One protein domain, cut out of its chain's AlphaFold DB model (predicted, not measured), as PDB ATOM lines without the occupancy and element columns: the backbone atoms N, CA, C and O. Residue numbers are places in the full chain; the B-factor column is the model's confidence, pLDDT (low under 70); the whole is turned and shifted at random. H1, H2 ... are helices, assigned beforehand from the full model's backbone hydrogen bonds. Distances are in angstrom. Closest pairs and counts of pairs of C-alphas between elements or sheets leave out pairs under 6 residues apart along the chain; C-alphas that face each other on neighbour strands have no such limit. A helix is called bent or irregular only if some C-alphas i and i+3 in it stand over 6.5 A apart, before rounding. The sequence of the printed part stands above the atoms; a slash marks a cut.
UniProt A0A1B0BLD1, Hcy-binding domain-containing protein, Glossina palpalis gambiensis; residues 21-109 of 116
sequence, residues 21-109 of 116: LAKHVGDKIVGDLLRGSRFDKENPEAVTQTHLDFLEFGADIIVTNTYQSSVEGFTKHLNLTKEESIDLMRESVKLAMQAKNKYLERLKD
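AT A GLANCE: This is residues 21 to 109 of the 116 residues of the protein "Hcy-binding domain-containing protein" of Glossina palpalis gambiensis (UniProt A0A1B0BLD1). One long, unbent helix, H5, makes the long axis, and three shorter helices meet it at different places: H4 makes a corner with its first residues, 82 to 86, H2 packs on its residues 88 to 95, and H3 crosses it at a slant over residues 95 to 103. H1, short and irregular, packs on H3 away from H5, and residues 57 to 70, with no named element, run back from the end of H3 to H4. The printed part has 89 residues, with five named helices in the order H1, H2, H3, H4, H5 and no named strand; the class is all helix. The whole is compact, with a radius of gyration of the C-alphas of 13.6 A, and its outline is elongated, with spans of 44 by 28 by 18 A.

HOW THE PARTS SIT: H1, residues 21 to 29, touches H3, residues 44 to 56, with residues 46 to 50 of H3 alone. Their closest C-alphas are those of His 24 and Ala 46, 5.5 A apart. The two helices run opposite ways at a steep tilt of 47 degrees. H2, residues 39 to 42, is apart from H1. H2 and H3 touch only at the corner by their link, and only just, with 3 pairs of C-alphas within 8 A; the closest are those of Asp 40 and Val 47, 6.4 A apart. H2 also touches H5, residues 82 to 109, with residues 88 to 95 of H5 alone; the closest C-alphas, of Asp 40 and Ser 92, are 5.8 A apart. H3 and H5 touch with 18 pairs of C-alphas within 8 A, made by residues 95 to 103 of H5 alone. Their closest C-alphas are those of Leu 52 and Ala 99, 4.8 A apart, and they run the same way at a steep tilt of 42 degrees. H4, residues 71 to 78, touches H5 with residues 82 to 86 of H5 alone, about perpendicular at 88 degrees. The closest C-alphas there are those of Val 71 and Ser 85, 5.2 A apart. H4 is apart from H1, H2 and H3, and H1 is apart from H5. In H3 and H4 every O i to N i+4 pair is within hydrogen-bond range, in H5 23 of 24, and H2 is too short for such a pair. In H1 2 of 5 are, beside 1 of 6 O i to N i+3 pairs.

IN THESE COORDINATES: H1 begins at C-alpha 21, at (-11.188, 29.717, 42.092), and spans 8.2 A to C-alpha 29. It is irregular: C-alphas 24 and 27 are 9.5 A apart. H2, Phe 39 to Glu 42, is a helix of four residues. H3, Pro 44 to Glu 56, is 18.4 A long and begins at C-alpha 44, at (-20.705, 33.013, 46.026). H4, Val 71 to Leu 78, spans 10.0 A. H5, Lys 82 to Asp 109, has 28 residues and is 41.2 A long, ending at C-alpha 109, at (-10.358, 55.399, 46.702).

THE WHOLE: The two C-alphas farthest apart are those of Lys 76 and Asp 109, 44.4 A, while those of Leu 21 and Asp 109 are 26.1 A apart. The printed part has no cut. The link from H3 to H4 is long, with 14 residues; that from H1 to H2, with 9, is short, and those from H2 to H3 and from H4 to H5 are tight. The mean pLDDT of the printed part is 91.1, and residues 27 to 35 are under 70.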
ATOM      1  N   LEU A  21     -10.219  30.105  41.064       92.94
ATOM      2  CA  LEU A  21     -11.188  29.717  42.092       92.94
ATOM      3  C   LEU A  21     -10.600  28.715  43.094       92.94
ATOM      4  O   LEU A  21     -10.901  28.795  44.283       92.94
ATOM      5  N   ALA A  22      -9.716  27.813  42.648       91.38
ATOM      6  CA  ALA A  22      -9.059  26.825  43.510       91.38
ATOM      7  C   ALA A  22      -8.276  27.471  44.663       91.38
ATOM      8  O   ALA A  22      -8.169  26.887  45.737       91.38
ATOM      9  N   LYS A  23      -7.787  28.703  44.480       92.19
ATOM     10  CA  LYS A  23      -7.101  29.458  45.538       92.19
ATOM     11  C   LYS A  23      -8.036  29.870  46.678       92.19
ATOM     12  O   LYS A  23      -7.562  30.090  47.786       92.19
ATOM     13  N   HIS A  24      -9.340  29.945  46.414       92.44
ATOM     14  CA  HIS A  24     -10.363  30.373  47.376       92.44
ATOM     15  C   HIS A  24     -11.137  29.205  47.989       92.44
ATOM     16  O   HIS A  24     -11.580  29.297  49.130       92.44
ATOM     17  N   VAL A  25     -11.311  28.103  47.251       88.75
ATOM     18  CA  VAL A  25     -12.113  26.943  47.699       88.75
ATOM     19  C   VAL A  25     -11.293  25.669  47.946       88.75
ATOM     20  O   VAL A  25     -11.849  24.663  48.396       88.75
ATOM     21  N   GLY A  26      -9.983  25.703  47.675       82.06
ATOM     22  CA  GLY A  26      -9.066  24.567  47.788       82.06
ATOM     23  C   GLY A  26      -9.281  23.495  46.711       82.06
ATOM     24  O   GLY A  26      -9.876  23.743  45.660       82.06
ATOM     25  N   ASP A  27      -8.859  22.262  47.003       69.00
ATOM     26  CA  ASP A  27      -8.915  21.112  46.079       69.00
ATOM     27  C   ASP A  27     -10.336  20.584  45.790       69.00
ATOM     28  O   ASP A  27     -10.519  19.605  45.064       69.00
ATOM     29  N   LYS A  28     -11.382  21.259  46.287       66.44
ATOM     30  CA  LYS A  28     -12.798  20.909  46.064       66.44
ATOM     31  C   LYS A  28     -13.245  21.025  44.600       66.44
ATOM     32  O   LYS A  28     -14.370  20.660  44.270       66.44
ATOM     33  N   ILE A  29     -12.378  21.518  43.718       62.78
ATOM     34  CA  ILE A  29     -12.632  21.652  42.280       62.78
ATOM     35  C   ILE A  29     -12.349  20.334  41.536       62.78
ATOM     36  O   ILE A  29     -12.615  20.252  40.343       62.78
ATOM     37  N   VAL A  30     -11.860  19.263  42.176       55.97
ATOM     38  CA  VAL A  30     -11.533  17.994  41.492       55.97
ATOM     39  C   VAL A  30     -12.684  16.967  41.554       55.97
ATOM     40  O   VAL A  30     -13.053  16.507  42.622       55.97
ATOM     41  N   GLY A  31     -13.220  16.560  40.398       57.41
ATOM     42  CA  GLY A  31     -13.981  15.317  40.190       57.41
ATOM     43  C   GLY A  31     -15.321  15.444  39.452       57.41
ATOM     44  O   GLY A  31     -15.765  14.464  38.869       57.41
ATOM     45  N   ASP A  32     -15.943  16.623  39.428       61.03
ATOM     46  CA  ASP A  32     -17.344  16.776  38.989       61.03
ATOM     47  C   ASP A  32     -17.482  17.344  37.555       61.03
ATOM     48  O   ASP A  32     -16.501  17.801  36.964       61.03
ATOM     49  N   LEU A  33     -18.682  17.309  36.972       57.84
ATOM     50  CA  LEU A  33     -19.032  17.904  35.672       57.84
ATOM     51  C   LEU A  33     -19.482  19.374  35.794       57.84
ATOM     52  O   LEU A  33     -19.447  20.077  34.792       57.84
ATOM     53  N   LEU A  34     -19.842  19.856  36.995       62.34
ATOM     54  CA  LEU A  34     -20.284  21.242  37.274       62.34
ATOM     55  C   LEU A  34     -19.299  22.055  38.140       62.34
ATOM     56  O   LEU A  34     -19.694  22.959  38.879       62.34
ATOM     57  N   ARG A  35     -18.006  21.718  38.072       68.25
ATOM     58  CA  ARG A  35     -16.946  22.127  39.024       68.25
ATOM     59  C   ARG A  35     -16.887  23.625  39.303       68.25
ATOM     60  O   ARG A  35     -16.497  23.999  40.397       68.25
ATOM     61  N   GLY A  36     -17.211  24.468  38.324       73.38
ATOM     62  CA  GLY A  36     -17.229  25.922  38.492       73.38
ATOM     63  C   GLY A  36     -18.573  26.428  39.001       73.38
ATOM     64  O   GLY A  36     -18.661  26.980  40.093       73.38
ATOM     65  N   SER A  37     -19.627  26.228  38.216       84.69
ATOM     66  CA  SER A  37     -20.931  26.879  38.389       84.69
ATOM     67  C   SER A  37     -21.670  26.502  39.677       84.69
ATOM     68  O   SER A  37     -22.491  27.277  40.157       84.69
ATOM     69  N   ARG A  38     -21.375  25.346  40.291       88.50
ATOM     70  CA  ARG A  38     -21.938  24.989  41.612       88.50
ATOM     71  C   ARG A  38     -21.555  25.989  42.707       88.50
ATOM     72  O   ARG A  38     -22.344  26.236  43.619       88.50
ATOM     73  N   PHE A  39     -20.366  26.590  42.607       91.88
ATOM     74  CA  PHE A  39     -19.880  27.543  43.600       91.88
ATOM     75  C   PHE A  39     -20.637  28.869  43.556       91.88
ATOM     76  O   PHE A  39     -20.631  29.570  44.561       91.88
ATOM     77  N   ASP A  40     -21.377  29.162  42.482       93.69
ATOM     78  CA  ASP A  40     -22.294  30.307  42.450       93.69
ATOM     79  C   ASP A  40     -23.379  30.172  43.542       93.69
ATOM     80  O   ASP A  40     -23.836  31.174  44.083       93.69
ATOM     81  N   LYS A  41     -23.742  28.931  43.916       91.62
ATOM     82  CA  LYS A  41     -24.652  28.616  45.032       91.62
ATOM     83  C   LYS A  41     -23.902  28.306  46.330       91.62
ATOM     84  O   LYS A  41     -24.300  28.772  47.391       91.62
ATOM     85  N   GLU A  42     -22.858  27.481  46.267       91.94
ATOM     86  CA  GLU A  42     -22.181  26.957  47.465       91.94
ATOM     87  C   GLU A  42     -21.225  27.956  48.127       91.94
ATOM     88  O   GLU A  42     -21.066  27.935  49.345       91.94
ATOM     89  N   ASN A  43     -20.551  28.795  47.337       93.88
ATOM     90  CA  ASN A  43     -19.593  29.780  47.834       93.88
ATOM     91  C   ASN A  43     -19.538  31.022  46.914       93.88
ATOM     92  O   ASN A  43     -18.534  31.251  46.227       93.88
ATOM     93  N   PRO A  44     -20.614  31.830  46.886       96.12
ATOM     94  CA  PRO A  44     -20.705  33.013  46.026       96.12
ATOM     95  C   PRO A  44     -19.621  34.061  46.325       96.12
ATOM     96  O   PRO A  44     -19.209  34.817  45.438       96.12
ATOM     97  N   GLU A  45     -19.121  34.102  47.563       96.75
ATOM     98  CA  GLU A  45     -18.027  34.990  47.949       96.75
ATOM     99  C   GLU A  45     -16.724  34.614  47.235       96.75
ATOM    100  O   GLU A  45     -16.097  35.483  46.630       96.75
ATOM    101  N   ALA A  46     -16.365  33.326  47.205       95.81
ATOM    102  CA  ALA A  46     -15.192  32.852  46.473       95.81
ATOM    103  C   ALA A  46     -15.283  33.143  44.966       95.81
ATOM    104  O   ALA A  46     -14.291  33.536  44.349       95.81
ATOM    105  N   VAL A  47     -16.469  33.007  44.364       96.75
ATOM    106  CA  VAL A  47     -16.711  33.359  42.952       96.75
ATOM    107  C   VAL A  47     -16.499  34.857  42.721       96.75
ATOM    108  O   VAL A  47     -15.790  35.256  41.794       96.75
ATOM    109  N   THR A  48     -17.053  35.696  43.598       98.19
ATOM    110  CA  THR A  48     -16.885  37.154  43.531       98.19
ATOM    111  C   THR A  48     -15.419  37.553  43.690       98.19
ATOM    112  O   THR A  48     -14.920  38.370  42.917       98.19
ATOM    113  N   GLN A  49     -14.706  36.959  44.652       97.94
ATOM    114  CA  GLN A  49     -13.287  37.229  44.873       97.94
ATOM    115  C   GLN A  49     -12.438  36.770  43.680       97.94
ATOM    116  O   GLN A  49     -11.569  37.507  43.234       97.94
ATOM    117  N   THR A  50     -12.760  35.628  43.070       97.38
ATOM    118  CA  THR A  50     -12.090  35.149  41.848       97.38
ATOM    119  C   THR A  50     -12.228  36.144  40.691       97.38
ATOM    120  O   THR A  50     -11.256  36.422  39.990       97.38
ATOM    121  N   HIS A  51     -13.423  36.706  40.474       98.38
ATOM    122  CA  HIS A  51     -13.614  37.758  39.469       98.38
ATOM    123  C   HIS A  51     -12.846  39.036  39.813       98.38
ATOM    124  O   HIS A  51     -12.292  39.669  38.912       98.38
ATOM    125  N   LEU A  52     -12.818  39.408  41.093       98.19
ATOM    126  CA  LEU A  52     -12.108  40.588  41.570       98.19
ATOM    127  C   LEU A  52     -10.601  40.452  41.335       98.19
ATOM    128  O   LEU A  52     -10.011  41.367  40.772       98.19
ATOM    129  N   ASP A  53     -10.016  39.291  41.630       97.94
ATOM    130  CA  ASP A  53      -8.595  39.020  41.393       97.94
ATOM    131  C   ASP A  53      -8.202  39.271  39.931       97.94
ATOM    132  O   ASP A  53      -7.172  39.880  39.655       97.94
ATOM    133  N   PHE A  54      -9.025  38.841  38.963       98.25
ATOM    134  CA  PHE A  54      -8.733  39.094  37.549       98.25
ATOM    135  C   PHE A  54      -8.686  40.587  37.224       98.25
ATOM    136  O   PHE A  54      -7.803  41.012  36.480       98.25
ATOM    137  N   LEU A  55      -9.618  41.373  37.767       97.31
ATOM    138  CA  LEU A  55      -9.641  42.822  37.568       97.31
ATOM    139  C   LEU A  55      -8.423  43.487  38.219       97.31
ATOM    140  O   LEU A  55      -7.791  44.343  37.606       97.31
ATOM    141  N   GLU A  56      -8.050  43.054  39.424       95.69
ATOM    142  CA  GLU A  56      -6.886  43.575  40.151       95.69
ATOM    143  C   GLU A  56      -5.555  43.211  39.488       95.69
ATOM    144  O   GLU A  56      -4.606  43.991  39.543       95.69
ATOM    145  N   PHE A  57      -5.502  42.081  38.780       95.50
ATOM    146  CA  PHE A  57      -4.365  41.694  37.944       95.50
ATOM    147  C   PHE A  57      -4.421  42.263  36.516       95.50
ATOM    148  O   PHE A  57      -3.639  41.852  35.658       95.50
ATOM    149  N   GLY A  58      -5.302  43.234  36.258       93.50
ATOM    150  CA  GLY A  58      -5.293  44.031  35.031       93.50
ATOM    151  C   GLY A  58      -6.136  43.482  33.884       93.50
ATOM    152  O   GLY A  58      -5.973  43.933  32.751       93.50
ATOM    153  N   ALA A  59      -7.042  42.530  34.132       96.62
ATOM    154  CA  ALA A  59      -8.021  42.149  33.121       96.62
ATOM    155  C   ALA A  59      -9.006  43.301  32.867       96.62
ATOM    156  O   ALA A  59      -9.643  43.814  33.785       96.62
ATOM    157  N   ASP A  60      -9.195  43.648  31.598       94.62
ATOM    158  CA  ASP A  60     -10.246  44.564  31.154       94.62
ATOM    159  C   ASP A  60     -11.601  43.846  31.018       94.62
ATOM    160  O   ASP A  60     -12.660  44.465  31.130       94.62
ATOM    161  N   ILE A  61     -11.574  42.534  30.744       96.19
ATOM    162  CA  ILE A  61     -12.762  41.724  30.444       96.19
ATOM    163  C   ILE A  61     -12.814  40.494  31.357       96.19
ATOM    164  O   ILE A  61     -12.035  39.547  31.207       96.19
ATOM    165  N   ILE A  62     -13.798  40.453  32.251       97.62
ATOM    166  CA  ILE A  62     -14.158  39.247  33.010       97.62
ATOM    167  C   ILE A  62     -15.296  38.488  32.322       97.62
ATOM    168  O   ILE A  62     -16.171  39.089  31.704       97.62
ATOM    169  N   VAL A  63     -15.278  37.159  32.424       96.88
ATOM    170  CA  VAL A  63     -16.345  36.275  31.929       96.88
ATOM    171  C   VAL A  63     -17.028  35.627  33.122       96.88
ATOM    172  O   VAL A  63     -16.333  35.212  34.042       96.88
ATOM    173  N   THR A  64     -18.357  35.538  33.105       96.88
ATOM    174  CA  THR A  64     -19.161  34.883  34.148       96.88
ATOM    175  C   THR A  64     -18.833  33.393  34.276       96.88
ATOM    176  O   THR A  64     -18.388  32.756  33.319       96.88
ATOM    177  N   ASN A  65     -19.099  32.805  35.444       94.69
ATOM    178  CA  ASN A  65     -18.867  31.386  35.740       94.69
ATOM    179  C   ASN A  65     -19.955  30.469  35.129       94.69
ATOM    180  O   ASN A  65     -20.471  29.553  35.761       94.69
ATOM    181  N   THR A  66     -20.330  30.729  33.872       94.25
ATOM    182  CA  THR A  66     -21.508  30.134  33.219       94.25
ATOM    183  C   THR A  66     -21.183  29.158  32.097       94.25
ATOM    184  O   THR A  66     -22.088  28.743  31.382       94.25
ATOM    185  N   TYR A  67     -19.914  28.773  31.912       92.00
ATOM    186  CA  TYR A  67     -19.515  27.900  30.796       92.00
ATOM    187  C   TYR A  67     -20.261  26.554  30.789       92.00
ATOM    188  O   TYR A  67     -20.622  26.061  29.726       92.00
ATOM    189  N   GLN A  68     -20.521  25.983  31.971       90.06
ATOM    190  CA  GLN A  68     -21.241  24.711  32.135       90.06
ATOM    191  C   GLN A  68     -22.647  24.890  32.726       90.06
ATOM    192  O   GLN A  68     -23.308  23.904  33.048       90.06
ATOM    193  N   SER A  69     -23.110  26.132  32.890       92.25
ATOM    194  CA  SER A  69     -24.420  26.399  33.479       92.25
ATOM    195  C   SER A  69     -25.517  26.118  32.461       92.25
ATOM    196  O   SER A  69     -25.598  26.766  31.419       92.25
ATOM    197  N   SER A  70     -26.379  25.156  32.769       94.75
ATOM    198  CA  SER A  70     -27.557  24.833  31.970       94.75
ATOM    199  C   SER A  70     -28.675  24.333  32.875       94.75
ATOM    200  O   SER A  70     -28.415  23.751  33.927       94.75
ATOM    201  N   VAL A  71     -29.930  24.541  32.459       95.62
ATOM    202  CA  VAL A  71     -31.096  24.024  33.195       95.62
ATOM    203  C   VAL A  71     -30.999  22.509  33.359       95.62
ATOM    204  O   VAL A  71     -31.140  22.006  34.465       95.62
ATOM    205  N   GLU A  72     -30.687  21.785  32.282       94.81
ATOM    206  CA  GLU A  72     -30.538  20.328  32.326       94.81
ATOM    207  C   GLU A  72     -29.425  19.895  33.289       94.81
ATOM    208  O   GLU A  72     -29.637  19.011  34.118       94.81
ATOM    209  N   GLY A  73     -28.256  20.540  33.223       92.25
ATOM    210  CA  GLY A  73     -27.127  20.228  34.095       92.25
ATOM    211  C   GLY A  73     -27.458  20.471  35.565       92.25
ATOM    212  O   GLY A  73     -27.208  19.614  36.409       92.25
ATOM    213  N   PHE A  74     -28.075  21.608  35.879       93.81
ATOM    214  CA  PHE A  74     -28.462  21.958  37.241       93.81
ATOM    215  C   PHE A  74     -29.579  21.079  37.799       93.81
ATOM    216  O   PHE A  74     -29.476  20.627  38.939       93.81
ATOM    217  N   THR A  75     -30.597  20.751  37.009       93.56
ATOM    218  CA  THR A  75     -31.626  19.803  37.444       93.56
ATOM    219  C   THR A  75     -31.038  18.413  37.676       93.56
ATOM    220  O   THR A  75     -31.326  17.797  38.699       93.56
ATOM    221  N   LYS A  76     -30.159  17.934  36.788       91.88
ATOM    222  CA  LYS A  76     -29.574  16.587  36.877       91.88
ATOM    223  C   LYS A  76     -28.568  16.423  38.016       91.88
ATOM    224  O   LYS A  76     -28.508  15.355  38.617       91.88
ATOM    225  N   HIS A  77     -27.745  17.438  38.276       89.31
ATOM    226  CA  HIS A  77     -26.590  17.313  39.171       89.31
ATOM    227  C   HIS A  77     -26.721  18.109  40.476       89.31
ATOM    228  O   HIS A  77     -26.059  17.768  41.450       89.31
ATOM    229  N   LEU A  78     -27.569  19.144  40.522       88.75
ATOM    230  CA  LEU A  78     -27.808  19.963  41.721       88.75
ATOM    231  C   LEU A  78     -29.240  19.830  42.267       88.75
ATOM    232  O   LEU A  78     -29.565  20.484  43.258       88.75
ATOM    233  N   ASN A  79     -30.080  18.993  41.643       92.81
ATOM    234  CA  ASN A  79     -31.493  18.793  41.988       92.81
ATOM    235  C   ASN A  79     -32.299  20.103  42.040       92.81
ATOM    236  O   ASN A  79     -33.180  20.261  42.882       92.81
ATOM    237  N   LEU A  80     -31.976  21.053  41.158       94.88
ATOM    238  CA  LEU A  80     -32.701  22.319  41.050       94.88
ATOM    239  C   LEU A  80     -33.910  22.192  40.125       94.88
ATOM    240  O   LEU A  80     -33.867  21.520  39.089       94.88
ATOM    241  N   THR A  81     -34.967  22.926  40.446       97.75
ATOM    242  CA  THR A  81     -36.054  23.211  39.507       97.75
ATOM    243  C   THR A  81     -35.552  24.030  38.313       97.75
ATOM    244  O   THR A  81     -34.439  24.577  38.305       97.75
ATOM    245  N   LYS A  82     -36.380  24.138  37.270       97.50
ATOM    246  CA  LYS A  82     -36.069  24.964  36.099       97.50
ATOM    247  C   LYS A  82     -35.898  26.432  36.487       97.50
ATOM    248  O   LYS A  82     -34.972  27.086  36.011       97.50
ATOM    249  N   GLU A  83     -36.774  26.936  37.347       98.06
ATOM    250  CA  GLU A  83     -36.771  28.310  37.836       98.06
ATOM    251  C   GLU A  83     -35.500  28.594  38.646       98.06
ATOM    252  O   GLU A  83     -34.752  29.506  38.297       98.06
ATOM    253  N   GLU A  84     -35.178  27.744  39.625       97.06
ATOM    254  CA  GLU A  84     -33.948  27.863  40.423       97.06
ATOM    255  C   GLU A  84     -32.682  27.792  39.561       97.06
ATOM    256  O   GLU A  84     -31.701  28.487  39.822       97.06
ATOM    257  N   SER A  85     -32.700  26.978  38.503       96.31
ATOM    258  CA  SER A  85     -31.586  26.874  37.560       96.31
ATOM    259  C   SER A  85     -31.360  28.177  36.788       96.31
ATOM    260  O   SER A  85     -30.220  28.610  36.601       96.31
ATOM    261  N   ILE A  86     -32.441  28.823  36.339       97.44
ATOM    262  CA  ILE A  86     -32.373  30.126  35.668       97.44
ATOM    263  C   ILE A  86     -31.905  31.203  36.646       97.44
ATOM    264  O   ILE A  86     -31.078  32.045  36.285       97.44
ATOM    265  N   ASP A  87     -32.390  31.161  37.881       97.69
ATOM    266  CA  ASP A  87     -31.985  32.112  38.909       97.69
ATOM    267  C   ASP A  87     -30.513  31.960  39.284       97.69
ATOM    268  O   ASP A  87     -29.826  32.970  39.421       97.69
ATOM    269  N   LEU A  88     -29.981  30.736  39.315       96.25
ATOM    270  CA  LEU A  88     -28.555  30.505  39.527       96.25
ATOM    271  C   LEU A  88     -27.693  31.060  38.379       96.25
ATOM    272  O   LEU A  88     -26.656  31.674  38.621       96.25
ATOM    273  N   MET A  89     -28.142  30.934  37.124       96.31
ATOM    274  CA  MET A  89     -27.460  31.569  35.984       96.31
ATOM    275  C   MET A  89     -27.448  33.098  36.099       96.31
ATOM    276  O   MET A  89     -26.432  33.734  35.816       96.31
ATOM    277  N   ARG A  90     -28.561  33.698  36.540       97.88
ATOM    278  CA  ARG A  90     -28.632  35.141  36.819       97.88
ATOM    279  C   ARG A  90     -27.710  35.526  37.970       97.88
ATOM    280  O   ARG A  90     -27.082  36.579  37.904       97.88
ATOM    281  N   GLU A  91     -27.619  34.690  38.998       97.56
ATOM    282  CA  GLU A  91     -26.751  34.929  40.146       97.56
ATOM    283  C   GLU A  91     -25.282  34.995  39.730       97.56
ATOM    284  O   GLU A  91     -24.604  35.955  40.081       97.56
ATOM    285  N   SER A  92     -24.825  34.100  38.852       97.06
ATOM    286  CA  SER A  92     -23.471  34.150  38.273       97.06
ATOM    287  C   SER A  92     -23.125  35.527  37.672       97.06
ATOM    288  O   SER A  92     -22.038  36.073  37.883       97.06
ATOM    289  N   VAL A  93     -24.082  36.149  36.969       98.19
ATOM    290  CA  VAL A  93     -23.930  37.507  36.416       98.19
ATOM    291  C   VAL A  93     -23.858  38.557  37.528       98.19
ATOM    292  O   VAL A  93     -23.036  39.475  37.455       98.19
ATOM    293  N   LYS A  94     -24.695  38.439  38.566       98.44
ATOM    294  CA  LYS A  94     -24.679  39.364  39.708       98.44
ATOM    295  C   LYS A  94     -23.342  39.318  40.446       98.44
ATOM    296  O   LYS A  94     -22.810  40.383  40.746       98.44
ATOM    297  N   LEU A  95     -22.768  38.136  40.665       98.44
ATOM    298  CA  LEU A  95     -21.472  37.969  41.335       98.44
ATOM    299  C   LEU A  95     -20.333  38.638  40.544       98.44
ATOM    300  O   LEU A  95     -19.549  39.409  41.102       98.44
ATOM    301  N   ALA A  96     -20.291  38.456  39.221       98.31
ATOM    302  CA  ALA A  96     -19.336  39.162  38.361       98.31
ATOM    303  C   ALA A  96     -19.518  40.694  38.415       98.31
ATOM    304  O   ALA A  96     -18.546  41.453  38.471       98.31
ATOM    305  N   MET A  97     -20.766  41.168  38.447       98.38
ATOM    306  CA  MET A  97     -21.077  42.595  38.574       98.38
ATOM    307  C   MET A  97     -20.683  43.167  39.941       98.38
ATOM    308  O   MET A  97     -20.175  44.287  39.998       98.38
ATOM    309  N   GLN A  98     -20.868  42.411  41.025       98.44
ATOM    310  CA  GLN A  98     -20.415  42.792  42.363       98.44
ATOM    311  C   GLN A  98     -18.894  42.960  42.400       98.44
ATOM    312  O   GLN A  98     -18.412  43.979  42.892       98.44
ATOM    313  N   ALA A  99     -18.140  42.020  41.823       98.25
ATOM    314  CA  ALA A  99     -16.686  42.121  41.719       98.25
ATOM    315  C   ALA A  99     -16.250  43.377  40.948       98.25
ATOM    316  O   ALA A  99     -15.411  44.142  41.423       98.25
ATOM    317  N   LYS A 100     -16.884  43.649  39.799       97.75
ATOM    318  CA  LYS A 100     -16.646  44.875  39.023       97.75
ATOM    319  C   LYS A 100     -16.918  46.136  39.845       97.75
ATOM    320  O   LYS A 100     -16.122  47.069  39.808       97.75
ATOM    321  N   ASN A 101     -18.033  46.186  40.570       97.75
ATOM    322  CA  ASN A 101     -18.388  47.352  41.379       97.75
ATOM    323  C   ASN A 101     -17.373  47.573  42.510       97.75
ATOM    324  O   ASN A 101     -16.868  48.685  42.634       97.75
ATOM    325  N   LYS A 102     -16.990  46.509  43.232       97.31
ATOM    326  CA  LYS A 102     -15.930  46.551  44.257       97.31
ATOM    327  C   LYS A 102     -14.610  47.073  43.685       97.31
ATOM    328  O   LYS A 102     -13.970  47.930  44.286       97.31
ATOM    329  N   TYR A 103     -14.214  46.602  42.503       96.62
ATOM    330  CA  TYR A 103     -13.006  47.077  41.829       96.62
ATOM    331  C   TYR A 103     -13.080  48.575  41.486       96.62
ATOM    332  O   TYR A 103     -12.151  49.331  41.764       96.62
ATOM    333  N   LEU A 104     -14.205  49.035  40.928       94.50
ATOM    334  CA  LEU A 104     -14.402  50.450  40.596       94.50
ATOM    335  C   LEU A 104     -14.426  51.355  41.834       94.50
ATOM    336  O   LEU A 104     -13.973  52.494  41.755       94.50
ATOM    337  N   GLU A 105     -14.955  50.875  42.958       94.62
ATOM    338  CA  GLU A 105     -14.889  51.572  44.246       94.62
ATOM    339  C   GLU A 105     -13.437  51.707  44.721       94.62
ATOM    340  O   GLU A 105     -12.987  52.828  44.954       94.62
ATOM    341  N   ARG A 106     -12.658  50.614  44.710       92.06
ATOM    342  CA  ARG A 106     -11.222  50.634  45.058       92.06
ATOM    343  C   ARG A 106     -10.420  51.611  44.194       92.06
ATOM    344  O   ARG A 106      -9.578  52.346  44.704       92.06
ATOM    345  N   LEU A 107     -10.698  51.677  42.888       88.81
ATOM    346  CA  LEU A 107     -10.038  52.638  41.996       88.81
ATOM    347  C   LEU A 107     -10.358  54.098  42.345       88.81
ATOM    348  O   LEU A 107      -9.484  54.957  42.228       88.81
ATOM    349  N   LYS A 108     -11.592  54.396  42.770       87.19
ATOM    350  CA  LYS A 108     -11.956  55.747  43.224       87.19
ATOM    351  C   LYS A 108     -11.192  56.110  44.492       87.19
ATOM    352  O   LYS A 108     -10.680  57.220  44.573       87.19
ATOM    353  N   ASP A 109     -11.074  55.185  45.438       79.50
ATOM    354  CA  ASP A 109     -10.358  55.399  46.702       79.50
ATOM    355  C   ASP A 109      -8.868  55.668  46.469       79.50
ATOM    356  O   ASP A 109      -8.330  56.659  46.958       79.50
TER     357      ASP A 109